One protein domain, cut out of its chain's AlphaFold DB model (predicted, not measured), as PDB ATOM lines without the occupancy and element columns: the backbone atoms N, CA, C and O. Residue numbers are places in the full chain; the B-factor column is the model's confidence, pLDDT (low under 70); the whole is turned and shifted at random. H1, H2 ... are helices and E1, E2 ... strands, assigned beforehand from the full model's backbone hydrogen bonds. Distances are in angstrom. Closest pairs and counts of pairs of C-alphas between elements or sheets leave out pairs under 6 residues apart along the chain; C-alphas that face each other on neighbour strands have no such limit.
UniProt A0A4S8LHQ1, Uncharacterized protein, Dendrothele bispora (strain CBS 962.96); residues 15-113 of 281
ATOM      1  N   ASN A  15     -10.005 -22.197 -30.354       88.19
ATOM      2  CA  ASN A  15      -8.953 -21.388 -30.972       88.19
ATOM      3  C   ASN A  15      -9.478 -20.043 -31.491       88.19
ATOM      4  O   ASN A  15      -8.689 -19.141 -31.750       88.19
ATOM      5  N   GLU A  16     -10.792 -19.914 -31.667       86.31
ATOM      6  CA  GLU A  16     -11.422 -18.680 -32.134       86.31
ATOM      7  C   GLU A  16     -11.712 -17.698 -31.004       86.31
ATOM      8  O   GLU A  16     -11.971 -16.526 -31.277       86.31
ATOM      9  N   VAL A  17     -11.680 -18.165 -29.752       87.88
ATOM     10  CA  VAL A  17     -11.946 -17.326 -28.585       87.88
ATOM     11  C   VAL A  17     -10.826 -16.305 -28.455       87.88
ATOM     12  O   VAL A  17      -9.712 -16.640 -28.056       87.88
ATOM     13  N   ASN A  18     -11.148 -15.054 -28.773       88.00
ATOM     14  CA  ASN A  18     -10.248 -13.922 -28.628       88.00
ATOM     15  C   ASN A  18     -10.831 -12.925 -27.612       88.00
ATOM     16  O   ASN A  18     -11.578 -12.024 -28.000       88.00
ATOM     17  N   PRO A  19     -10.518 -13.081 -26.315       83.19
ATOM     18  CA  PRO A  19     -11.029 -12.192 -25.277       83.19
ATOM     19  C   PRO A  19     -10.483 -10.759 -25.378       83.19
ATOM     20  O   PRO A  19     -11.033  -9.872 -24.735       83.19
ATOM     21  N   GLU A  20      -9.449 -10.535 -26.194       86.81
ATOM     22  CA  GLU A  20      -8.808  -9.232 -26.406       86.81
ATOM     23  C   GLU A  20      -9.309  -8.520 -27.675       86.81
ATOM     24  O   GLU A  20      -8.780  -7.483 -28.071       86.81
ATOM     25  N   ASP A  21     -10.317  -9.072 -28.356       87.12
ATOM     26  CA  ASP A  21     -10.929  -8.423 -29.514       87.12
ATOM     27  C   ASP A  21     -11.570  -7.086 -29.099       87.12
ATOM     28  O   ASP A  21     -12.469  -7.037 -28.257       87.12
ATOM     29  N   ALA A  22     -11.125  -5.989 -29.714       84.94
ATOM     30  CA  ALA A  22     -11.605  -4.644 -29.416       84.94
ATOM     31  C   ALA A  22     -13.126  -4.503 -29.589       84.94
ATOM     32  O   ALA A  22     -13.764  -3.773 -28.831       84.94
ATOM     33  N   SER A  23     -13.719  -5.223 -30.548       84.06
ATOM     34  CA  SER A  23     -15.170  -5.208 -30.763       84.06
ATOM     35  C   SER A  23     -15.932  -5.892 -29.621       84.06
ATOM     36  O   SER A  23     -16.967  -5.398 -29.183       84.06
ATOM     37  N   PHE A  24     -15.370  -6.968 -29.069       86.81
ATOM     38  CA  PHE A  24     -15.891  -7.665 -27.893       86.81
ATOM     39  C   PHE A  24     -15.733  -6.847 -26.605       86.81
ATOM     40  O   PHE A  24     -16.630  -6.829 -25.755       86.81
ATOM     41  N   LEU A  25     -14.598  -6.165 -26.443       86.19
ATOM     42  CA  LEU A  25     -14.341  -5.310 -25.283       86.19
ATOM     43  C   LEU A  25     -15.242  -4.067 -25.274       86.19
ATOM     44  O   LEU A  25     -15.615  -3.599 -24.201       86.19
ATOM     45  N   ALA A  26     -15.616  -3.558 -26.452       86.50
ATOM     46  CA  ALA A  26     -16.523  -2.422 -26.599       86.50
ATOM     47  C   ALA A  26     -18.016  -2.792 -26.491       86.50
ATOM     48  O   ALA A  26     -18.850  -1.898 -26.339       86.50
ATOM     49  N   ASP A  27     -18.371  -4.079 -26.581       83.81
ATOM     50  CA  ASP A  27     -19.763  -4.521 -26.471       83.81
ATOM     51  C   ASP A  27     -20.274  -4.298 -25.032       83.81
ATOM     52  O   ASP A  27     -19.623  -4.748 -24.085       83.81
ATOM     53  N   PRO A  28     -21.410  -3.612 -24.813       85.19
ATOM     54  CA  PRO A  28     -21.947  -3.383 -23.472       85.19
ATOM     55  C   PRO A  28     -22.651  -4.611 -22.870       85.19
ATOM     56  O   PRO A  28     -22.862  -4.655 -21.655       85.19
ATOM     57  N   ARG A  29     -23.015  -5.608 -23.687       86.75
ATOM     58  CA  ARG A  29     -23.786  -6.780 -23.255       86.75
ATOM     59  C   ARG A  29     -22.957  -7.683 -22.354       86.75
ATOM     60  O   ARG A  29     -21.769  -7.925 -22.595       86.75
ATOM     61  N   ARG A  30     -23.570  -8.223 -21.303       85.69
ATOM     62  CA  ARG A  30     -22.866  -9.048 -20.303       85.69
ATOM     63  C   ARG A  30     -22.863 -10.542 -20.630       85.69
ATOM     64  O   ARG A  30     -22.042 -11.269 -20.081       85.69
ATOM     65  N   GLY A  31     -23.713 -10.966 -21.558       87.06
ATOM     66  CA  GLY A  31     -24.016 -12.367 -21.823       87.06
ATOM     67  C   GLY A  31     -25.083 -12.912 -20.872       87.06
ATOM     68  O   GLY A  31     -25.524 -12.238 -19.943       87.06
ATOM     69  N   CYS A  32     -25.511 -14.148 -21.099       88.62
ATOM     70  CA  CYS A  32     -26.353 -14.869 -20.152       88.62
ATOM     71  C   CYS A  32     -25.523 -15.476 -19.017       88.62
ATOM     72  O   CYS A  32     -24.294 -15.461 -19.052       88.62
ATOM     73  N   SER A  33     -26.185 -16.035 -18.008       89.69
ATOM     74  CA  SER A  33     -25.513 -16.733 -16.908       89.69
ATOM     75  C   SER A  33     -25.241 -18.191 -17.281       89.69
ATOM     76  O   SER A  33     -26.184 -18.886 -17.662       89.69
ATOM     77  N   PRO A  34     -24.001 -18.697 -17.160       90.12
ATOM     78  CA  PRO A  34     -23.760 -20.126 -17.295       90.12
ATOM     79  C   PRO A  34     -24.310 -20.871 -16.071       90.12
ATOM     80  O   PRO A  34     -24.216 -20.380 -14.945       90.12
ATOM     81  N   HIS A  35     -24.818 -22.086 -16.272       89.00
ATOM     82  CA  HIS A  35     -25.148 -22.973 -15.157       89.00
ATOM     83  C   HIS A  35     -23.882 -23.389 -14.411       89.00
ATOM     84  O   HIS A  35     -22.865 -23.673 -15.040       89.00
ATOM     85  N   LEU A  36     -23.941 -23.438 -13.079       89.31
ATOM     86  CA  LEU A  36     -22.841 -23.906 -12.241       89.31
ATOM     87  C   LEU A  36     -23.208 -25.239 -11.590       89.31
ATOM     88  O   LEU A  36     -24.110 -25.314 -10.753       89.31
ATOM     89  N   TYR A  37     -22.460 -26.272 -11.951       86.44
ATOM     90  CA  TYR A  37     -22.575 -27.615 -11.414       86.44
ATOM     91  C   TYR A  37     -21.495 -27.828 -10.354       86.44
ATOM     92  O   TYR A  37     -20.302 -27.925 -10.656       86.44
ATOM     93  N   THR A  38     -21.930 -27.888  -9.094       79.94
ATOM     94  CA  THR A  38     -21.054 -28.114  -7.932       79.94
ATOM     95  C   THR A  38     -21.415 -29.362  -7.143       79.94
ATOM     96  O   THR A  38     -20.933 -29.528  -6.025       79.94
ATOM     97  N   GLU A  39     -22.313 -30.200  -7.661       68.50
ATOM     98  CA  GLU A  39     -22.766 -31.393  -6.956       68.50
ATOM     99  C   GLU A  39     -21.600 -32.386  -6.880       68.50
ATOM    100  O   GLU A  39     -21.284 -33.093  -7.836       68.50
ATOM    101  N   VAL A  40     -20.888 -32.354  -5.753       56.34
ATOM    102  CA  VAL A  40     -19.764 -33.242  -5.475       56.34
ATOM    103  C   VAL A  40     -20.342 -34.641  -5.334       56.34
ATOM    104  O   VAL A  40     -20.951 -34.975  -4.320       56.34
ATOM    105  N   VAL A  41     -20.180 -35.473  -6.358       52.25
ATOM    106  CA  VAL A  41     -20.418 -36.904  -6.196       52.25
ATOM    107  C   VAL A  41     -19.329 -37.397  -5.245       52.25
ATOM    108  O   VAL A  41     -18.152 -37.358  -5.596       52.25
ATOM    109  N   SER A  42     -19.703 -37.842  -4.040       42.19
ATOM    110  CA  SER A  42     -18.802 -38.413  -3.015       42.19
ATOM    111  C   SER A  42     -18.117 -39.725  -3.434       42.19
ATOM    112  O   SER A  42     -17.760 -40.547  -2.598       42.19
ATOM    113  N   THR A  43     -17.925 -39.957  -4.727       40.66
ATOM    114  CA  THR A  43     -17.039 -40.995  -5.236       40.66
ATOM    115  C   THR A  43     -15.689 -40.348  -5.478       40.66
ATOM    116  O   THR A  43     -15.487 -39.746  -6.528       40.66
ATOM    117  N   ALA A  44     -14.836 -40.439  -4.455       43.06
ATOM    118  CA  ALA A  44     -13.384 -40.304  -4.479       43.06
ATOM    119  C   ALA A  44     -12.838 -39.259  -5.464       43.06
ATOM    120  O   ALA A  44     -12.779 -39.523  -6.663       43.06
ATOM    121  N   ARG A  45     -12.416 -38.095  -4.934       46.28
ATOM    122  CA  ARG A  45     -11.755 -36.978  -5.643       46.28
ATOM    123  C   ARG A  45     -10.989 -37.479  -6.867       46.28
ATOM    124  O   ARG A  45      -9.840 -37.917  -6.776       46.28
ATOM    125  N   ALA A  46     -11.650 -37.453  -8.019       46.59
ATOM    126  CA  ALA A  46     -11.085 -37.956  -9.248       46.59
ATOM    127  C   ALA A  46     -10.094 -36.903  -9.721       46.59
ATOM    128  O   ALA A  46     -10.494 -36.008 -10.451       46.59
ATOM    129  N   SER A  47      -8.851 -37.005  -9.230       48.88
ATOM    130  CA  SER A  47      -7.630 -36.352  -9.705       48.88
ATOM    131  C   SER A  47      -7.904 -34.957 -10.256       48.88
ATOM    132  O   SER A  47      -8.318 -34.829 -11.403       48.88
ATOM    133  N   GLN A  48      -7.699 -33.904  -9.457       52.88
ATOM    134  CA  GLN A  48      -7.760 -32.527  -9.957       52.88
ATOM    135  C   GLN A  48      -6.757 -32.366 -11.109       52.88
ATOM    136  O   GLN A  48      -5.568 -32.131 -10.913       52.88
ATOM    137  N   VAL A  49      -7.247 -32.554 -12.335       57.59
ATOM    138  CA  VAL A  49      -6.462 -32.520 -13.561       57.59
ATOM    139  C   VAL A  49      -6.225 -31.056 -13.905       57.59
ATOM    140  O   VAL A  49      -6.989 -30.474 -14.668       57.59
ATOM    141  N   ASN A  50      -5.166 -30.465 -13.350       70.88
ATOM    142  CA  ASN A  50      -4.546 -29.180 -13.721       70.88
ATOM    143  C   ASN A  50      -5.425 -27.907 -13.700       70.88
ATOM    144  O   ASN A  50      -4.885 -26.817 -13.900       70.88
ATOM    145  N   TYR A  51      -6.743 -28.020 -13.503       82.44
ATOM    146  CA  TYR A  51      -7.711 -26.935 -13.655       82.44
ATOM    147  C   TYR A  51      -8.752 -26.939 -12.532       82.44
ATOM    148  O   TYR A  51      -9.313 -27.982 -12.205       82.44
ATOM    149  N   HIS A  52      -9.038 -25.760 -11.977       84.62
ATOM    150  CA  HIS A  52     -10.064 -25.568 -10.941       84.62
ATOM    151  C   HIS A  52     -11.498 -25.577 -11.482       84.62
ATOM    152  O   HIS A  52     -12.437 -25.893 -10.754       84.62
ATOM    153  N   PHE A  53     -11.677 -25.201 -12.747       89.38
ATOM    154  CA  PHE A  53     -12.978 -25.098 -13.390       89.38
ATOM    155  C   PHE A  53     -12.914 -25.663 -14.800       89.38
ATOM    156  O   PHE A  53     -11.918 -25.508 -15.506       89.38
ATOM    157  N   TYR A  54     -14.016 -26.240 -15.255       92.00
ATOM    158  CA  TYR A  54     -14.184 -26.662 -16.635       92.00
ATOM    159  C   TYR A  54     -15.448 -26.045 -17.207       92.00
ATOM    160  O   TYR A  54     -16.513 -26.113 -16.602       92.00
ATOM    161  N   LEU A  55     -15.332 -25.450 -18.387       93.94
ATOM    162  CA  LEU A  55     -16.453 -24.866 -19.106       93.94
ATOM    163  C   LEU A  55     -16.816 -25.768 -20.280       93.94
ATOM    164  O   LEU A  55     -16.001 -25.958 -21.185       93.94
ATOM    165  N   LEU A  56     -18.037 -26.294 -20.264       93.12
ATOM    166  CA  LEU A  56     -18.663 -27.020 -21.362       93.12
ATOM    167  C   LEU A  56     -19.611 -26.076 -22.104       93.12
ATOM    168  O   LEU A  56     -20.491 -25.481 -21.490       93.12
ATOM    169  N   VAL A  57     -19.455 -25.957 -23.423       90.19
ATOM    170  CA  VAL A  57     -20.255 -25.027 -24.245       90.19
ATOM    171  C   VAL A  57     -21.171 -25.726 -25.253       90.19
ATOM    172  O   VAL A  57     -21.811 -25.075 -26.075       90.19
ATOM    173  N   THR A  58     -21.231 -27.055 -25.230       84.25
ATOM    174  CA  THR A  58     -22.096 -27.853 -26.107       84.25
ATOM    175  C   THR A  58     -22.870 -28.889 -25.309       84.25
ATOM    176  O   THR A  58     -22.421 -29.325 -24.253       84.25
ATOM    177  N   GLY A  59     -24.008 -29.319 -25.853       80.00
ATOM    178  CA  GLY A  59     -24.849 -30.341 -25.236       80.00
ATOM    179  C   GLY A  59     -25.861 -29.772 -24.241       80.00
ATOM    180  O   GLY A  59     -25.889 -28.579 -23.951       80.00
ATOM    181  N   THR A  60     -26.728 -30.646 -23.737       79.69
ATOM    182  CA  THR A  60     -27.816 -30.292 -22.807       79.69
ATOM    183  C   THR A  60     -27.331 -29.991 -21.392       79.69
ATOM    184  O   THR A  60     -28.072 -29.407 -20.610       79.69
ATOM    185  N   ALA A  61     -26.094 -30.370 -21.069       84.88
ATOM    186  CA  ALA A  61     -25.461 -30.130 -19.778       84.88
ATOM    187  C   ALA A  61     -24.419 -28.993 -19.839       84.88
ATOM    188  O   ALA A  61     -23.521 -28.923 -19.007       84.88
ATOM    189  N   ALA A  62     -24.489 -28.114 -20.849       89.00
ATOM    190  CA  ALA A  62     -23.554 -27.001 -20.992       89.00
ATOM    191  C   ALA A  62     -23.551 -26.100 -19.743       89.00
ATOM    192  O   ALA A  62     -24.596 -25.734 -19.206       89.00
ATOM    193  N   GLY A  63     -22.358 -25.729 -19.288       91.94
ATOM    194  CA  GLY A  63     -22.171 -25.002 -18.042       91.94
ATOM    195  C   GLY A  63     -20.763 -25.141 -17.476       91.94
ATOM    196  O   GLY A  63     -19.840 -25.646 -18.120       91.94
ATOM    197  N   ILE A  64     -20.607 -24.648 -16.256       92.81
ATOM    198  CA  ILE A  64     -19.376 -24.662 -15.478       92.81
ATOM    199  C   ILE A  64     -19.408 -25.857 -14.538       92.81
ATOM    200  O   ILE A  64     -20.349 -26.032 -13.770       92.81
ATOM    201  N   TYR A  65     -18.332 -26.624 -14.550       90.56
ATOM    202  CA  TYR A  65     -18.091 -27.752 -13.670       90.56
ATOM    203  C   TYR A  65     -16.894 -27.433 -12.779       90.56
ATOM    204  O   TYR A  65     -15.841 -27.030 -13.273       90.56
ATOM    205  N   VAL A  66     -17.047 -27.614 -11.469       87.81
ATOM    206  CA  VAL A  66     -15.962 -27.393 -10.487       87.81
ATOM    207  C   VAL A  66     -15.073 -28.622 -10.283       87.81
ATOM    208  O   VAL A  66     -14.082 -28.555  -9.564       87.81
ATOM    209  N   ASP A  67     -15.443 -29.751 -10.887       83.25
ATOM    210  CA  ASP A  67     -14.760 -31.028 -10.725       83.25
ATOM    211  C   ASP A  67     -14.673 -31.782 -12.059       83.25
ATOM    212  O   ASP A  67     -15.629 -31.817 -12.845       83.25
ATOM    213  N   TRP A  68     -13.511 -32.392 -12.314       83.00
ATOM    214  CA  TRP A  68     -13.267 -33.165 -13.532       83.00
ATOM    215  C   TRP A  68     -14.087 -34.453 -13.570       83.00
ATOM    216  O   TRP A  68     -14.602 -34.820 -14.628       83.00
ATOM    217  N   GLY A  69     -14.227 -35.138 -12.433       80.94
ATOM    218  CA  GLY A  69     -15.051 -36.336 -12.312       80.94
ATOM    219  C   GLY A  69     -16.507 -36.045 -12.666       80.94
ATOM    220  O   GLY A  69     -17.100 -36.768 -13.473       80.94
ATOM    221  N   LEU A  70     -17.049 -34.935 -12.157       82.06
ATOM    222  CA  LEU A  70     -18.404 -34.484 -12.477       82.06
ATOM    223  C   LEU A  70     -18.569 -34.202 -13.973       82.06
ATOM    224  O   LEU A  70     -19.501 -34.727 -14.590       82.06
ATOM    225  N   LEU A  71     -17.644 -33.448 -14.578       86.88
ATOM    226  CA  LEU A  71     -17.669 -33.192 -16.018       86.88
ATOM    227  C   LEU A  71     -17.614 -34.504 -16.807       86.88
ATOM    228  O   LEU A  71     -18.485 -34.758 -17.632       86.88
ATOM    229  N   LYS A  72     -16.626 -35.362 -16.532       84.56
ATOM    230  CA  LYS A  72     -16.401 -36.624 -17.252       84.56
ATOM    231  C   LYS A  72     -17.605 -37.561 -17.170       84.56
ATOM    232  O   LYS A  72     -17.884 -38.260 -18.136       84.56
ATOM    233  N   SER A  73     -18.316 -37.569 -16.044       82.56
ATOM    234  CA  SER A  73     -19.550 -38.349 -15.889       82.56
ATOM    235  C   SER A  73     -20.735 -37.789 -16.685       82.56
ATOM    236  O   SER A  73     -21.669 -38.527 -16.985       82.56
ATOM    237  N   SER A  74     -20.689 -36.502 -17.041       80.50
ATOM    238  CA  SER A  74     -21.793 -35.771 -17.669       80.50
ATOM    239  C   SER A  74     -21.639 -35.586 -19.181       80.50
ATOM    240  O   SER A  74     -22.606 -35.193 -19.830       80.50
ATOM    241  N   ILE A  75     -20.453 -35.842 -19.748       85.44
ATOM    242  CA  ILE A  75     -20.144 -35.532 -21.154       85.44
ATOM    243  C   ILE A  75     -19.635 -36.731 -21.944       85.44
ATOM    244  O   ILE A  75     -19.032 -37.663 -21.409       85.44
ATOM    245  N   ASN A  76     -19.771 -36.645 -23.263       84.25
ATOM    246  CA  ASN A  76     -19.034 -37.468 -24.206       84.25
ATOM    247  C   ASN A  76     -17.787 -36.711 -24.687       84.25
ATOM    248  O   ASN A  76     -17.852 -35.872 -25.584       84.25
ATOM    249  N   THR A  77     -16.617 -37.068 -24.151       78.56
ATOM    250  CA  THR A  77     -15.338 -36.389 -24.433       78.56
ATOM    251  C   THR A  77     -14.915 -36.363 -25.908       78.56
ATOM    252  O   THR A  77     -13.993 -35.624 -26.244       78.56
ATOM    253  N   GLN A  78     -15.517 -37.181 -26.780       77.62
ATOM    254  CA  GLN A  78     -15.222 -37.179 -28.220       77.62
ATOM    255  C   GLN A  78     -16.039 -36.135 -28.990       77.62
ATOM    256  O   GLN A  78     -15.579 -35.627 -30.013       77.62
ATOM    257  N   ASN A  79     -17.237 -35.817 -28.505       80.50
ATOM    258  CA  ASN A  79     -18.198 -34.973 -29.213       80.50
ATOM    259  C   ASN A  79     -18.345 -33.593 -28.576       80.50
ATOM    260  O   ASN A  79     -18.594 -32.614 -29.284       80.50
ATOM    261  N   ASP A  80     -18.165 -33.526 -27.262       85.69
ATOM    262  CA  ASP A  80     -18.401 -32.332 -26.473       85.69
ATOM    263  C   ASP A  80     -17.185 -31.410 -26.417       85.69
ATOM    264  O   ASP A  80     -16.032 -31.836 -26.309       85.69
ATOM    265  N   ILE A  81     -17.459 -30.106 -26.484       89.00
ATOM    266  CA  ILE A  81     -16.447 -29.059 -26.541       89.00
ATOM    267  C   ILE A  81     -16.326 -28.408 -25.168       89.00
ATOM    268  O   ILE A  81     -17.182 -27.629 -24.750       89.00
ATOM    269  N   TYR A  82     -15.223 -28.705 -24.486       91.88
ATOM    270  CA  TYR A  82     -14.928 -28.186 -23.153       91.88
ATOM    271  C   TYR A  82     -13.500 -27.636 -23.056       91.88
ATOM    272  O   TYR A  82     -12.630 -27.995 -23.856       91.88
ATOM    273  N   LYS A  83     -13.254 -26.751 -22.084       92.75
ATOM    274  CA  LYS A  83     -11.923 -26.211 -21.759       92.75
ATOM    275  C   LYS A  83     -11.775 -26.011 -20.252       92.75
ATOM    276  O   LYS A  83     -12.738 -25.652 -19.581       92.75
ATOM    277  N   GLY A  84     -10.574 -26.273 -19.739       91.12
ATOM    278  CA  GLY A  84     -10.213 -26.062 -18.337       91.12
ATOM    279  C   GLY A  84      -9.676 -24.653 -18.080       91.12
ATOM    280  O   GLY A  84      -9.037 -24.058 -18.951       91.12
ATOM    281  N   PHE A  85      -9.941 -24.137 -16.884       91.44
ATOM    282  CA  PHE A  85      -9.552 -22.815 -16.405       91.44
ATOM    283  C   PHE A  85      -9.124 -22.897 -14.938       91.44
ATOM    284  O   PHE A  85      -9.699 -23.650 -14.155       91.44
ATOM    285  N   ASN A  86      -8.129 -22.095 -14.561       88.56
ATOM    286  CA  ASN A  86      -7.710 -21.944 -13.163       88.56
ATOM    287  C   ASN A  86      -8.309 -20.704 -12.501       88.56
ATOM    288  O   ASN A  86      -8.535 -20.703 -11.296       88.56
ATOM    289  N   ASP A  87      -8.621 -19.685 -13.297       89.56
ATOM    290  CA  ASP A  87      -9.143 -18.419 -12.817       89.56
ATOM    291  C   ASP A  87     -10.609 -18.216 -13.235       89.56
ATOM    292  O   ASP A  87     -11.005 -18.494 -14.374       89.56
ATOM    293  N   LYS A  88     -11.429 -17.721 -12.296       90.94
ATOM    294  CA  LYS A  88     -12.858 -17.457 -12.528       90.94
ATOM    295  C   LYS A  88     -13.067 -16.340 -13.546       90.94
ATOM    296  O   LYS A  88     -14.000 -16.416 -14.343       90.94
ATOM    297  N   SER A  89     -12.236 -15.301 -13.518       90.19
ATOM    298  CA  SER A  89     -12.373 -14.152 -14.413       90.19
ATOM    299  C   SER A  89     -12.065 -14.540 -15.856       90.19
ATOM    300  O   SER A  89     -12.831 -14.179 -16.749       90.19
ATOM    301  N   ASP A  90     -11.040 -15.362 -16.083       91.19
ATOM    302  CA  ASP A  90     -10.699 -15.862 -17.418       91.19
ATOM    303  C   ASP A  90     -11.778 -16.793 -17.973       91.19
ATOM    304  O   ASP A  90     -12.159 -16.680 -19.143       91.19
ATOM    305  N   LEU A  91     -12.325 -17.669 -17.124       93.88
ATOM    306  CA  LEU A  91     -13.459 -18.515 -17.485       93.88
ATOM    307  C   LEU A  91     -14.662 -17.671 -17.910       93.88
ATOM    308  O   LEU A  91     -15.248 -17.915 -18.966       93.88
ATOM    309  N   LEU A  92     -15.044 -16.685 -17.096       92.81
ATOM    310  CA  LEU A  92     -16.222 -15.859 -17.360       92.81
ATOM    311  C   LEU A  92     -16.016 -14.960 -18.578       92.81
ATOM    312  O   LEU A  92     -16.947 -14.783 -19.361       92.81
ATOM    313  N   ARG A  93     -14.798 -14.453 -18.798       92.25
ATOM    314  CA  ARG A  93     -14.444 -13.692 -20.003       92.25
ATOM    315  C   ARG A  93     -14.584 -14.560 -21.255       92.25
ATOM    316  O   ARG A  93     -15.200 -14.124 -22.228       92.25
ATOM    317  N   ALA A  94     -14.085 -15.797 -21.215       93.00
ATOM    318  CA  ALA A  94     -14.223 -16.752 -22.314       93.00
ATOM    319  C   ALA A  94     -15.689 -17.147 -22.562       93.00
ATOM    320  O   ALA A  94     -16.122 -17.206 -23.713       93.00
ATOM    321  N   TYR A  95     -16.465 -17.369 -21.498       92.81
ATOM    322  CA  TYR A  95     -17.890 -17.669 -21.616       92.81
ATOM    323  C   TYR A  95     -18.679 -16.496 -22.193       92.81
ATOM    324  O   TYR A  95     -19.481 -16.698 -23.098       92.81
ATOM    325  N   ARG A  96     -18.423 -15.264 -21.737       91.69
ATOM    326  CA  ARG A  96     -19.046 -14.057 -22.294       91.69
ATOM    327  C   ARG A  96     -18.758 -13.938 -23.786       91.69
ATOM    328  O   ARG A  96     -19.675 -13.689 -24.563       91.69
ATOM    329  N   TRP A  97     -17.506 -14.154 -24.193       92.06
ATOM    330  CA  TRP A  97     -17.136 -14.143 -25.607       92.06
ATOM    331  C   TRP A  97     -17.928 -15.188 -26.397       92.06
ATOM    332  O   TRP A  97     -18.537 -14.856 -27.413       92.06
ATOM    333  N   TYR A  98     -17.981 -16.427 -25.899       90.88
ATOM    334  CA  TYR A  98     -18.775 -17.499 -26.503       90.88
ATOM    335  C   TYR A  98     -20.263 -17.130 -26.575       90.88
ATOM    336  O   TYR A  98     -20.894 -17.328 -27.610       90.88
ATOM    337  N   CYS A  99     -20.814 -16.559 -25.507       89.50
ATOM    338  CA  CYS A  99     -22.217 -16.191 -25.421       89.50
ATOM    339  C   CYS A  99     -22.595 -15.201 -26.526       89.50
ATOM    340  O   CYS A  99     -23.522 -15.457 -27.287       89.50
ATOM    341  N   LEU A 100     -21.817 -14.129 -26.682       87.50
ATOM    342  CA  LEU A 100     -22.091 -13.077 -27.664       87.50
ATOM    343  C   LEU A 100     -21.898 -13.531 -29.119       87.50
ATOM    344  O   LEU A 100     -22.551 -13.001 -30.012       87.50
ATOM    345  N   HIS A 101     -21.022 -14.508 -29.366       86.81
ATOM    346  CA  HIS A 101     -20.694 -14.942 -30.726       86.81
ATOM    347  C   HIS A 101     -21.403 -16.222 -31.168       86.81
ATOM    348  O   HIS A 101     -21.604 -16.409 -32.360       86.81
ATOM    349  N   TYR A 102     -21.750 -17.129 -30.257       85.69
ATOM    350  CA  TYR A 102     -22.202 -18.481 -30.603       85.69
ATOM    351  C   TYR A 102     -23.479 -18.904 -29.884       85.69
ATOM    352  O   TYR A 102     -24.257 -19.682 -30.445       85.69
ATOM    353  N   HIS A 103     -23.719 -18.408 -28.670       83.38
ATOM    354  CA  HIS A 103     -24.921 -18.761 -27.931       83.38
ATOM    355  C   HIS A 103     -26.123 -17.992 -28.478       83.38
ATOM    356  O   HIS A 103     -26.142 -16.759 -28.528       83.38
ATOM    357  N   ARG A 104     -27.126 -18.741 -28.939       80.56
ATOM    358  CA  ARG A 104     -28.329 -18.166 -29.532       80.56
ATOM    359  C   ARG A 104     -29.346 -17.875 -28.448       80.56
ATOM    360  O   ARG A 104     -29.848 -18.797 -27.815       80.56
ATOM    361  N   HIS A 105     -29.676 -16.602 -28.322       79.94
ATOM    362  CA  HIS A 105     -30.794 -16.133 -27.526       79.94
ATOM    363  C   HIS A 105     -31.988 -15.830 -28.424       79.94
ATOM    364  O   HIS A 105     -31.825 -15.539 -29.612       79.94
ATOM    365  N   THR A 106     -33.192 -15.930 -27.865       81.50
ATOM    366  CA  THR A 106     -34.413 -15.588 -28.610       81.50
ATOM    367  C   THR A 106     -34.610 -14.077 -28.623       81.50
ATOM    368  O   THR A 106     -35.049 -13.513 -29.626       81.50
ATOM    369  N   HIS A 107     -34.234 -13.420 -27.525       80.50
ATOM    370  CA  HIS A 107     -34.334 -11.978 -27.357       80.50
ATOM    371  C   HIS A 107     -33.018 -11.362 -26.885       80.50
ATOM    372  O   HIS A 107     -32.332 -11.914 -26.026       80.50
ATOM    373  N   ASP A 108     -32.712 -10.162 -27.381       76.62
ATOM    374  CA  ASP A 108     -31.474  -9.456 -27.033       76.62
ATOM    375  C   ASP A 108     -31.359  -9.136 -25.533       76.62
ATOM    376  O   ASP A 108     -30.262  -9.128 -24.981       76.62
ATOM    377  N   SER A 109     -32.486  -8.950 -24.839       78.69
ATOM    378  CA  SER A 109     -32.520  -8.713 -23.389       78.69
ATOM    379  C   SER A 109     -31.947  -9.869 -22.565       78.69
ATOM    380  O   SER A 109     -31.558  -9.679 -21.415       78.69
ATOM    381  N   GLU A 110     -31.888 -11.081 -23.124       79.44
ATOM    382  CA  GLU A 110     -31.287 -12.230 -22.445       79.44
ATOM    383  C   GLU A 110     -29.767 -12.066 -22.281       79.44
ATOM    384  O   GLU A 110     -29.199 -12.590 -21.322       79.44
ATOM    385  N   TYR A 111     -29.112 -11.272 -23.139       79.81
ATOM    386  CA  TYR A 111     -27.687 -10.950 -23.012       79.81
ATOM    387  C   TYR A 111     -27.374  -9.964 -21.874       79.81
ATOM    388  O   TYR A 111     -26.201  -9.761 -21.556       79.81
ATOM    389  N   ASP A 112     -28.385  -9.362 -21.246       81.50
ATOM    390  CA  ASP A 112     -28.211  -8.454 -20.105       81.50
ATOM    391  C   ASP A 112     -28.547  -9.123 -18.761       81.50
ATOM    392  O   ASP A 112     -28.447  -8.504 -17.702       81.50
ATOM    393  N   SER A 113     -28.895 -10.414 -18.787       82.56
ATOM    394  CA  SER A 113     -29.337 -11.199 -17.627       82.56
ATOM    395  C   SER A 113     -28.210 -11.905 -16.859       82.56
ATOM    396  O   SER A 113     -28.465 -12.830 -16.085       82.56
TER     397      SER A 113
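Overview. This is residues 15 to 113 of the 281 residues of an uncharacterized protein of Dendrothele bispora (strain CBS 962.96) (UniProt A0A4S8LHQ1). A small sheet of three short strands stands between two helices, H2 over one face and the longer H3 over the opposite face. The short helices H1 and H4 lie at one end of the length, near the later part of H3, and a long unnamed stretch, residues 27 to 52, runs from there past E2 to a loop at the other end and back to E1. The printed part has 99 residues with four named helices and three named strands, in the order H1 E1 E2 H2 E3 H3 H4; the sheet's order is E2 E1 E3, antiparallel. The class is mixed, helices and strands, with 42 residues in named elements, under half of the printed part. The whole is compact, with a radius of gyration of the C-alphas of 14.2 A, and elongated, spanning 44 by 26 by 24 A.

Along the chain. In the sheet, E1 is residues 53 to 56, 10.0 A long, E2 residues 63 to 65, 6.6 A, and E3 residues 82 to 85, 10.2 A. H2 is residues 68 to 74, 9.8 A, and H3 residues 88 to 101, 20.0 A. H1 is residues 22 to 26, 6.1 A, beginning at C-alpha 22 (-11.605, -4.644, -29.416). H4 is residues 108 to 112, 7.7 A, ending at C-alpha 112 (-28.211, -8.454, -20.105).

Arrangement. E1 is the inner strand. E1 and E2 form a hairpin, antiparallel at 147 degrees, with N 54 and O 65 2.8 A apart, within hydrogen-bond range. E1 and E3 are antiparallel at 158 degrees, with N 85 and O 53 at 2.8 A. Residues 36 to 37 pair, parallel, with residues 64 to 65 of E2. H3 is on the sheet at a height of 10.3 A, over E1 and along the strands, at 1 degree to E1 on the local plane; the closest C-alphas of H3 and E1 are those of Leu 91 and Leu 55, 7.2 A. H2 is on the opposite face at a height of 9.6 A, over E1 and only just not over E2, on which 2 of its C-alphas fall; it runs along the strands, at 19 degrees to E1 on the local plane. The closest C-alphas of H2 and E2 are those of Leu 71 and Tyr 65, 5.9 A. E2, H2 and E3 make a split strand-helix-strand unit, two strands running the same way with E1 between them, its crossover right-handed. H1 is close to H3 but not clearly touching, the closest C-alphas being those of Phe 24 and Trp 97, 7.0 A. H4 is likewise close to H3 but not clearly touching, at Tyr 111 and Leu 100, their C-alphas 7.6 A apart. In H1, H2 and H3 every O i to N i+4 pair is within hydrogen-bond range; in H4 0 of 1 is, with 2 of 2 O i to N i+3 pairs within range.

Size, cuts and confidence. The two C-alphas farthest apart are those of Ala 26 and Thr 43, 44.1 A. The printed part has no cut. The link from H1 to E1, 26 residues, is long. The mean pLDDT of the printed part is 82.3, and residues 39 to 49 are under 70.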